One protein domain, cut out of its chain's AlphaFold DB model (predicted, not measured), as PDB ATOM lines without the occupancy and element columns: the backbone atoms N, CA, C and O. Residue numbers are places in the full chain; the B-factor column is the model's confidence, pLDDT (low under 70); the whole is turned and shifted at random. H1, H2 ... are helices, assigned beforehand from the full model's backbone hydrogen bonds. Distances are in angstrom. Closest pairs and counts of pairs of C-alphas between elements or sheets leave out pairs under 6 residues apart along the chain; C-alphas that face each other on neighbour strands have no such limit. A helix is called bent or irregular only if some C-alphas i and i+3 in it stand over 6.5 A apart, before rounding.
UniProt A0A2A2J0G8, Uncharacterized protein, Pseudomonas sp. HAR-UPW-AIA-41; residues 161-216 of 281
ATOM      1  N   ASP A 161     138.951 122.241 162.274       77.00
ATOM      2  CA  ASP A 161     137.721 123.017 162.068       77.00
ATOM      3  C   ASP A 161     136.580 122.510 162.972       77.00
ATOM      4  O   ASP A 161     135.891 123.300 163.617       77.00
ATOM      5  N   ALA A 162     136.405 121.187 163.087       79.69
ATOM      6  CA  ALA A 162     135.395 120.600 163.967       79.69
ATOM      7  C   ALA A 162     135.658 120.925 165.449       79.69
ATOM      8  O   ALA A 162     134.730 121.269 166.182       79.69
ATOM      9  N   ARG A 163     136.921 120.855 165.894       80.50
ATOM     10  CA  ARG A 163     137.313 121.225 167.266       80.50
ATOM     11  C   ARG A 163     137.078 122.707 167.538       80.50
ATOM     12  O   ARG A 163     136.526 123.049 168.580       80.50
ATOM     13  N   GLU A 164     137.453 123.570 166.597       79.81
ATOM     14  CA  GLU A 164     137.215 125.010 166.692       79.81
ATOM     15  C   GLU A 164     135.719 125.310 166.833       79.81
ATOM     16  O   GLU A 164     135.319 126.085 167.700       79.81
ATOM     17  N   GLN A 165     134.877 124.651 166.031       81.25
ATOM     18  CA  GLN A 165     133.431 124.844 166.070       81.25
ATOM     19  C   GLN A 165     132.820 124.433 167.415       81.25
ATOM     20  O   GLN A 165     131.984 125.167 167.944       81.25
ATOM     21  N   VAL A 166     133.250 123.307 167.992       83.38
ATOM     22  CA  VAL A 166     132.787 122.857 169.318       83.38
ATOM     23  C   VAL A 166     133.157 123.869 170.400       83.38
ATOM     24  O   VAL A 166     132.320 124.221 171.229       83.38
ATOM     25  N   ILE A 167     134.393 124.374 170.391       78.69
ATOM     26  CA  ILE A 167     134.827 125.369 171.378       78.69
ATOM     27  C   ILE A 167     134.048 126.671 171.190       78.69
ATOM     28  O   ILE A 167     133.541 127.228 172.160       78.69
ATOM     29  N   ARG A 168     133.884 127.126 169.944       79.56
ATOM     30  CA  ARG A 168     133.108 128.324 169.618       79.56
ATOM     31  C   ARG A 168     131.667 128.219 170.124       79.56
ATOM     32  O   ARG A 168     131.158 129.184 170.684       79.56
ATOM     33  N   GLN A 169     131.029 127.058 169.973       83.06
ATOM     34  CA  GLN A 169     129.685 126.806 170.505       83.06
ATOM     35  C   GLN A 169     129.647 126.883 172.033       83.06
ATOM     36  O   GLN A 169     128.808 127.602 172.564       83.06
ATOM     37  N   ARG A 170     130.598 126.251 172.733       81.44
ATOM     38  CA  ARG A 170     130.680 126.320 174.203       81.44
ATOM     39  C   ARG A 170     130.857 127.746 174.722       81.44
ATOM     40  O   ARG A 170     130.240 128.117 175.711       81.44
ATOM     41  N   VAL A 171     131.669 128.562 174.047       79.38
ATOM     42  CA  VAL A 171     131.834 129.979 174.411       79.38
ATOM     43  C   VAL A 171     130.520 130.736 174.247       79.38
ATOM     44  O   VAL A 171     130.153 131.517 175.117       79.38
ATOM     45  N   VAL A 172     129.790 130.498 173.156       84.38
ATOM     46  CA  VAL A 172     128.479 131.121 172.929       84.38
ATOM     47  C   VAL A 172     127.472 130.697 173.997       84.38
ATOM     48  O   VAL A 172     126.754 131.549 174.518       84.38
ATOM     49  N   GLU A 173     127.414 129.409 174.332       84.06
ATOM     50  CA  GLU A 173     126.552 128.881 175.396       84.06
ATOM     51  C   GLU A 173     126.863 129.552 176.735       84.06
ATOM     52  O   GLU A 173     125.971 130.139 177.341       84.06
ATOM     53  N   HIS A 174     128.135 129.590 177.124       81.06
ATOM     54  CA  HIS A 174     128.556 130.195 178.379       81.06
ATOM     55  C   HIS A 174     128.311 131.712 178.439       81.06
ATOM     56  O   HIS A 174     127.881 132.236 179.465       81.06
ATOM     57  N   ILE A 175     128.508 132.440 177.331       83.06
ATOM     58  CA  ILE A 175     128.128 133.859 177.278       83.06
ATOM     59  C   ILE A 175     126.623 134.020 177.501       83.06
ATOM     60  O   ILE A 175     126.209 134.904 178.248       83.06
ATOM     61  N   ASN A 176     125.797 133.182 176.876       86.81
ATOM     62  CA  ASN A 176     124.351 133.256 177.067       86.81
ATOM     63  C   ASN A 176     123.941 132.933 178.512       86.81
ATOM     64  O   ASN A 176     123.063 133.613 179.036       86.81
ATOM     65  N   GLU A 177     124.595 131.972 179.169       85.56
ATOM     66  CA  GLU A 177     124.394 131.683 180.597       85.56
ATOM     67  C   GLU A 177     124.704 132.909 181.466       85.56
ATOM     68  O   GLU A 177     123.835 133.365 182.209       85.56
ATOM     69  N   MET A 178     125.880 133.525 181.292       81.19
ATOM     70  CA  MET A 178     126.253 134.737 182.033       81.19
ATOM     71  C   MET A 178     125.257 135.883 181.818       81.19
ATOM     72  O   MET A 178     124.911 136.602 182.755       81.19
ATOM     73  N   ARG A 179     124.759 136.060 180.589       83.94
ATOM     74  CA  ARG A 179     123.737 137.074 180.289       83.94
ATOM     75  C   ARG A 179     122.398 136.759 180.954       83.94
ATOM     76  O   ARG A 179     121.734 137.672 181.449       83.94
ATOM     77  N   CYS A 180     121.997 135.488 181.008       86.44
ATOM     78  CA  CYS A 180     120.815 135.061 181.756       86.44
ATOM     79  C   CYS A 180     120.957 135.358 183.257       86.44
ATOM     80  O   CYS A 180     120.011 135.876 183.854       86.44
ATOM     81  N   ASP A 181     122.124 135.101 183.846       83.19
ATOM     82  CA  ASP A 181     122.402 135.398 185.254       83.19
ATOM     83  C   ASP A 181     122.356 136.907 185.530       83.19
ATOM     84  O   ASP A 181     121.704 137.354 186.478       83.19
ATOM     85  N   ILE A 182     122.960 137.719 184.654       86.06
ATOM     86  CA  ILE A 182     122.885 139.184 184.729       86.06
ATOM     87  C   ILE A 182     121.427 139.660 184.668       86.06
ATOM     88  O   ILE A 182     121.014 140.486 185.485       86.06
ATOM     89  N   ALA A 183     120.619 139.117 183.755       86.81
ATOM     90  CA  ALA A 183     119.207 139.470 183.645       86.81
ATOM     91  C   ALA A 183     118.418 139.125 184.922       86.81
ATOM     92  O   ALA A 183     117.550 139.895 185.341       86.81
ATOM     93  N   GLN A 184     118.725 138.005 185.584       86.12
ATOM     94  CA  GLN A 184     118.112 137.652 186.869       86.12
ATOM     95  C   GLN A 184     118.497 138.640 187.976       86.12
ATOM     96  O   GLN A 184     117.630 139.078 188.735       86.12
ATOM     97  N   VAL A 185     119.770 139.040 188.044       84.69
ATOM     98  CA  VAL A 185     120.259 140.018 189.029       84.69
ATOM     99  C   VAL A 185     119.657 141.407 188.795       84.69
ATOM    100  O   VAL A 185     119.283 142.083 189.753       84.69
ATOM    101  N   LEU A 186     119.503 141.825 187.537       83.88
ATOM    102  CA  LEU A 186     118.867 143.098 187.179       83.88
ATOM    103  C   LEU A 186     117.371 143.132 187.532       83.88
ATOM    104  O   LEU A 186     116.859 144.181 187.919       83.88
ATOM    105  N   ASN A 187     116.689 141.985 187.462       84.38
ATOM    106  CA  ASN A 187     115.287 141.844 187.862       84.38
ATOM    107  C   ASN A 187     115.086 141.782 189.388       84.38
ATOM    108  O   ASN A 187     113.947 141.862 189.855       84.38
ATOM    109  N   ASN A 188     116.157 141.656 190.180       86.81
ATOM    110  CA  ASN A 188     116.062 141.633 191.635       86.81
ATOM    111  C   ASN A 188     115.814 143.058 192.191       86.81
ATOM    112  O   ASN A 188     116.628 143.964 191.965       86.81
ATOM    113  N   PRO A 189     114.726 143.287 192.956       78.38
ATOM    114  CA  PRO A 189     114.423 144.594 193.541       78.38
ATOM    115  C   PRO A 189     115.481 145.097 194.536       78.38
ATOM    116  O   PRO A 189     115.552 146.305 194.760       78.38
ATOM    117  N   GLU A 190     116.325 144.220 195.089       79.00
ATOM    118  CA  GLU A 190     117.405 144.586 196.022       79.00
ATOM    119  C   GLU A 190     118.679 145.107 195.331       79.00
ATOM    120  O   GLU A 190     119.623 145.538 195.995       79.00
ATOM    121  N   CYS A 191     118.722 145.105 193.995       79.50
ATOM    122  CA  CYS A 191     119.877 145.570 193.234       79.50
ATOM    123  C   CYS A 191     119.965 147.108 193.248       79.50
ATOM    124  O   CYS A 191     119.050 147.802 192.791       79.50
ATOM    125  N   SER A 192     121.071 147.649 193.772       84.44
ATOM    126  CA  SER A 192     121.293 149.099 193.860       84.44
ATOM    127  C   SER A 192     121.477 149.744 192.480       84.44
ATOM    128  O   SER A 192     121.888 149.095 191.520       84.44
ATOM    129  N   ALA A 193     121.233 151.056 192.375       81.19
ATOM    130  CA  ALA A 193     121.381 151.788 191.112       81.19
ATOM    131  C   ALA A 193     122.797 151.673 190.511       81.19
ATOM    132  O   ALA A 193     122.937 151.493 189.306       81.19
ATOM    133  N   ALA A 194     123.839 151.706 191.350       78.50
ATOM    134  CA  ALA A 194     125.222 151.545 190.903       78.50
ATOM    135  C   ALA A 194     125.514 150.121 190.389       78.50
ATOM    136  O   ALA A 194     126.219 149.961 189.395       78.50
ATOM    137  N   GLN A 195     124.950 149.090 191.031       75.94
ATOM    138  CA  GLN A 195     125.081 147.701 190.577       75.94
ATOM    139  C   GLN A 195     124.362 147.481 189.244       75.94
ATOM    140  O   GLN A 195     124.930 146.849 188.359       75.94
ATOM    141  N   ARG A 196     123.162 148.049 189.061       81.81
ATOM    142  CA  ARG A 196     122.429 147.948 187.789       81.81
ATOM    143  C   ARG A 196     123.225 148.507 186.617       81.81
ATOM    144  O   ARG A 196     123.416 147.795 185.641       81.81
ATOM    145  N   THR A 197     123.770 149.717 186.745       82.12
ATOM    146  CA  THR A 197     124.594 150.314 185.683       82.12
ATOM    147  C   THR A 197     125.829 149.466 185.366       82.12
ATOM    148  O   THR A 197     126.188 149.318 184.203       82.12
ATOM    149  N   MET A 198     126.470 148.866 186.374       80.25
ATOM    150  CA  MET A 198     127.612 147.970 186.154       80.25
ATOM    151  C   MET A 198     127.214 146.701 185.382       80.25
ATOM    152  O   MET A 198     127.900 146.317 184.438       80.25
ATOM    153  N   TYR A 199     126.100 146.069 185.757       79.88
ATOM    154  CA  TYR A 199     125.591 144.869 185.092       79.88
ATOM    155  C   TYR A 199     125.087 145.136 183.667       79.88
ATOM    156  O   TYR A 199     125.298 144.303 182.793       79.88
ATOM    157  N   GLU A 200     124.497 146.304 183.400       84.88
ATOM    158  CA  GLU A 200     124.114 146.735 182.046       84.88
ATOM    159  C   GLU A 200     125.339 146.912 181.132       84.88
ATOM    160  O   GLU A 200     125.323 146.476 179.981       84.88
ATOM    161  N   VAL A 201     126.429 147.496 181.647       84.00
ATOM    162  CA  VAL A 201     127.695 147.625 180.901       84.00
ATOM    163  C   VAL A 201     128.305 146.250 180.606       84.00
ATOM    164  O   VAL A 201     128.793 146.022 179.499       84.00
ATOM    165  N   LEU A 202     128.247 145.322 181.565       81.31
ATOM    166  CA  LEU A 202     128.703 143.944 181.364       81.31
ATOM    167  C   LEU A 202     127.844 143.193 180.334       81.31
ATOM    168  O   LEU A 202     128.409 142.547 179.456       81.31
ATOM    169  N   ASP A 203     126.510 143.311 180.378       82.50
ATOM    170  CA  ASP A 203     125.624 142.678 179.386       82.50
ATOM    171  C   ASP A 203     125.895 143.193 177.970       82.50
ATOM    172  O   ASP A 203     126.002 142.402 177.030       82.50
ATOM    173  N   GLN A 204     126.087 144.509 177.821       84.81
ATOM    174  CA  GLN A 204     126.428 145.107 176.533       84.81
ATOM    175  C   GLN A 204     127.768 144.576 176.013       84.81
ATOM    176  O   GLN A 204     127.877 144.204 174.847       84.81
ATOM    177  N   SER A 205     128.769 144.456 176.886       83.00
ATOM    178  CA  SER A 205     130.061 143.899 176.499       83.00
ATOM    179  C   SER A 205     129.990 142.419 176.109       83.00
ATOM    180  O   SER A 205     130.711 141.983 175.211       83.00
ATOM    181  N   LEU A 206     129.133 141.628 176.761       82.81
ATOM    182  CA  LEU A 206     128.892 140.233 176.388       82.81
ATOM    183  C   LEU A 206     128.126 140.120 175.060       82.81
ATOM    184  O   LEU A 206     128.387 139.205 174.274       82.81
ATOM    185  N   ALA A 207     127.222 141.056 174.772       84.12
ATOM    186  CA  ALA A 207     126.550 141.150 173.478       84.12
ATOM    187  C   ALA A 207     127.537 141.485 172.345       84.12
ATOM    188  O   ALA A 207     127.479 140.861 171.282       84.12
ATOM    189  N   ASP A 208     128.482 142.395 172.592       84.50
ATOM    190  CA  ASP A 208     129.546 142.736 171.643       84.50
ATOM    191  C   ASP A 208     130.471 141.531 171.388       84.50
ATOM    192  O   ASP A 208     130.808 141.233 170.237       84.50
ATOM    193  N   ASN A 209     130.803 140.762 172.436       80.88
ATOM    194  CA  ASN A 209     131.517 139.491 172.300       80.88
ATOM    195  C   ASN A 209     130.737 138.501 171.414       80.88
ATOM    196  O   ASN A 209     131.310 137.949 170.480       80.88
ATOM    197  N   LEU A 210     129.433 138.291 171.628       82.44
ATOM    198  CA  LEU A 210     128.633 137.395 170.774       82.44
ATOM    199  C   LEU A 210     128.620 137.836 169.307       82.44
ATOM    200  O   LEU A 210     128.773 136.992 168.419       82.44
ATOM    201  N   ALA A 211     128.474 139.137 169.049       82.81
ATOM    202  CA  ALA A 211     128.518 139.682 167.696       82.81
ATOM    203  C   ALA A 211     129.874 139.403 167.023       82.81
ATOM    204  O   ALA A 211     129.912 139.001 165.858       82.81
ATOM    205  N   HIS A 212     130.976 139.524 167.769       81.56
ATOM    206  CA  HIS A 212     132.322 139.183 167.303       81.56
ATOM    207  C   HIS A 212     132.434 137.708 166.885       81.56
ATOM    208  O   HIS A 212     132.930 137.383 165.803       81.56
ATOM    209  N   ILE A 213     131.907 136.801 167.714       78.44
ATOM    210  CA  ILE A 213     131.940 135.354 167.460       78.44
ATOM    211  C   ILE A 213     131.101 134.980 166.236       78.44
ATOM    212  O   ILE A 213     131.539 134.178 165.403       78.44
ATOM    213  N   GLN A 214     129.905 135.561 166.123       77.50
ATOM    214  CA  GLN A 214     128.977 135.335 165.012       77.50
ATOM    215  C   GLN A 214     129.505 135.896 163.688       77.50
ATOM    216  O   GLN A 214     129.252 135.312 162.637       77.50
ATOM    217  N   ALA A 215     130.290 136.976 163.735       77.75
ATOM    218  CA  ALA A 215     130.982 137.533 162.575       77.75
ATOM    219  C   ALA A 215     132.137 136.649 162.062       77.75
ATOM    220  O   ALA A 215     132.732 136.956 161.031       77.75
ATOM    221  N   GLY A 216     132.464 135.551 162.753       68.94
ATOM    222  CA  GLY A 216     133.538 134.648 162.347       68.94
ATOM    223  C   GLY A 216     134.937 135.121 162.752       68.94
ATOM    224  O   GLY A 216     135.916 134.508 162.336       68.94
TER     225      GLY A 216
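Overview. This is residues 161 to 216 of the 281 residues of an uncharacterized protein of Pseudomonas sp. HAR-UPW-AIA-41 (UniProt A0A2A2J0G8). Two long helices, H1 and H2, lie side by side and run opposite ways, making one long helical hairpin in the outline of a rod. A short loop, residues 187 to 192, joins them at one end, and at the other end residues 161 to 167 of H1 stick out free. The printed part has 56 residues with two named helices, H1 then H2 along the chain, and no named strand; the class is all helix. The whole is loose, with a radius of gyration of the C-alphas of 13.7 A, and the C-alphas span 45 by 16 by 10 A.

Along the chain. Find C-alpha 161 at (137.721, 123.017, 162.068); from there H1, the longest helix, runs through residues 161 to 186 to C-alpha 186 at (118.867, 143.098, 187.179), 37.3 A away. Look next at C-alpha 193, where H2 begins; it holds residues 193 to 214 and ends at C-alpha 214 at (128.977, 135.335, 165.012), 31.8 A from its first C-alpha. Neither helix is bent.

Arrangement. Start from H1 and look across to H2: the two touch, with 11 pairs of C-alphas within 8 A. The closest C-alphas of the two are those of Arg 179 and Asp 203, 6.0 A apart. Their lines stand at a shallow tilt of 19 degrees, and they run opposite ways. Their centres are 13.0 A apart. Read the backbone O and N atoms along H1 and H2, and you will find every O i to N i+4 pair within hydrogen-bond range.

Size, cuts and confidence. The two C-alphas farthest apart are those of Asp 161 and Glu 190, at 45.1 A, while those of Asp 161 and Gly 216, the first and last printed, are 12.4 A apart. The printed part has no cut, and the link from H1 to H2, six residues, is short. In the B-factor column the mean pLDDT of the printed part is 81.9, and residue 216 is the one residue under 70.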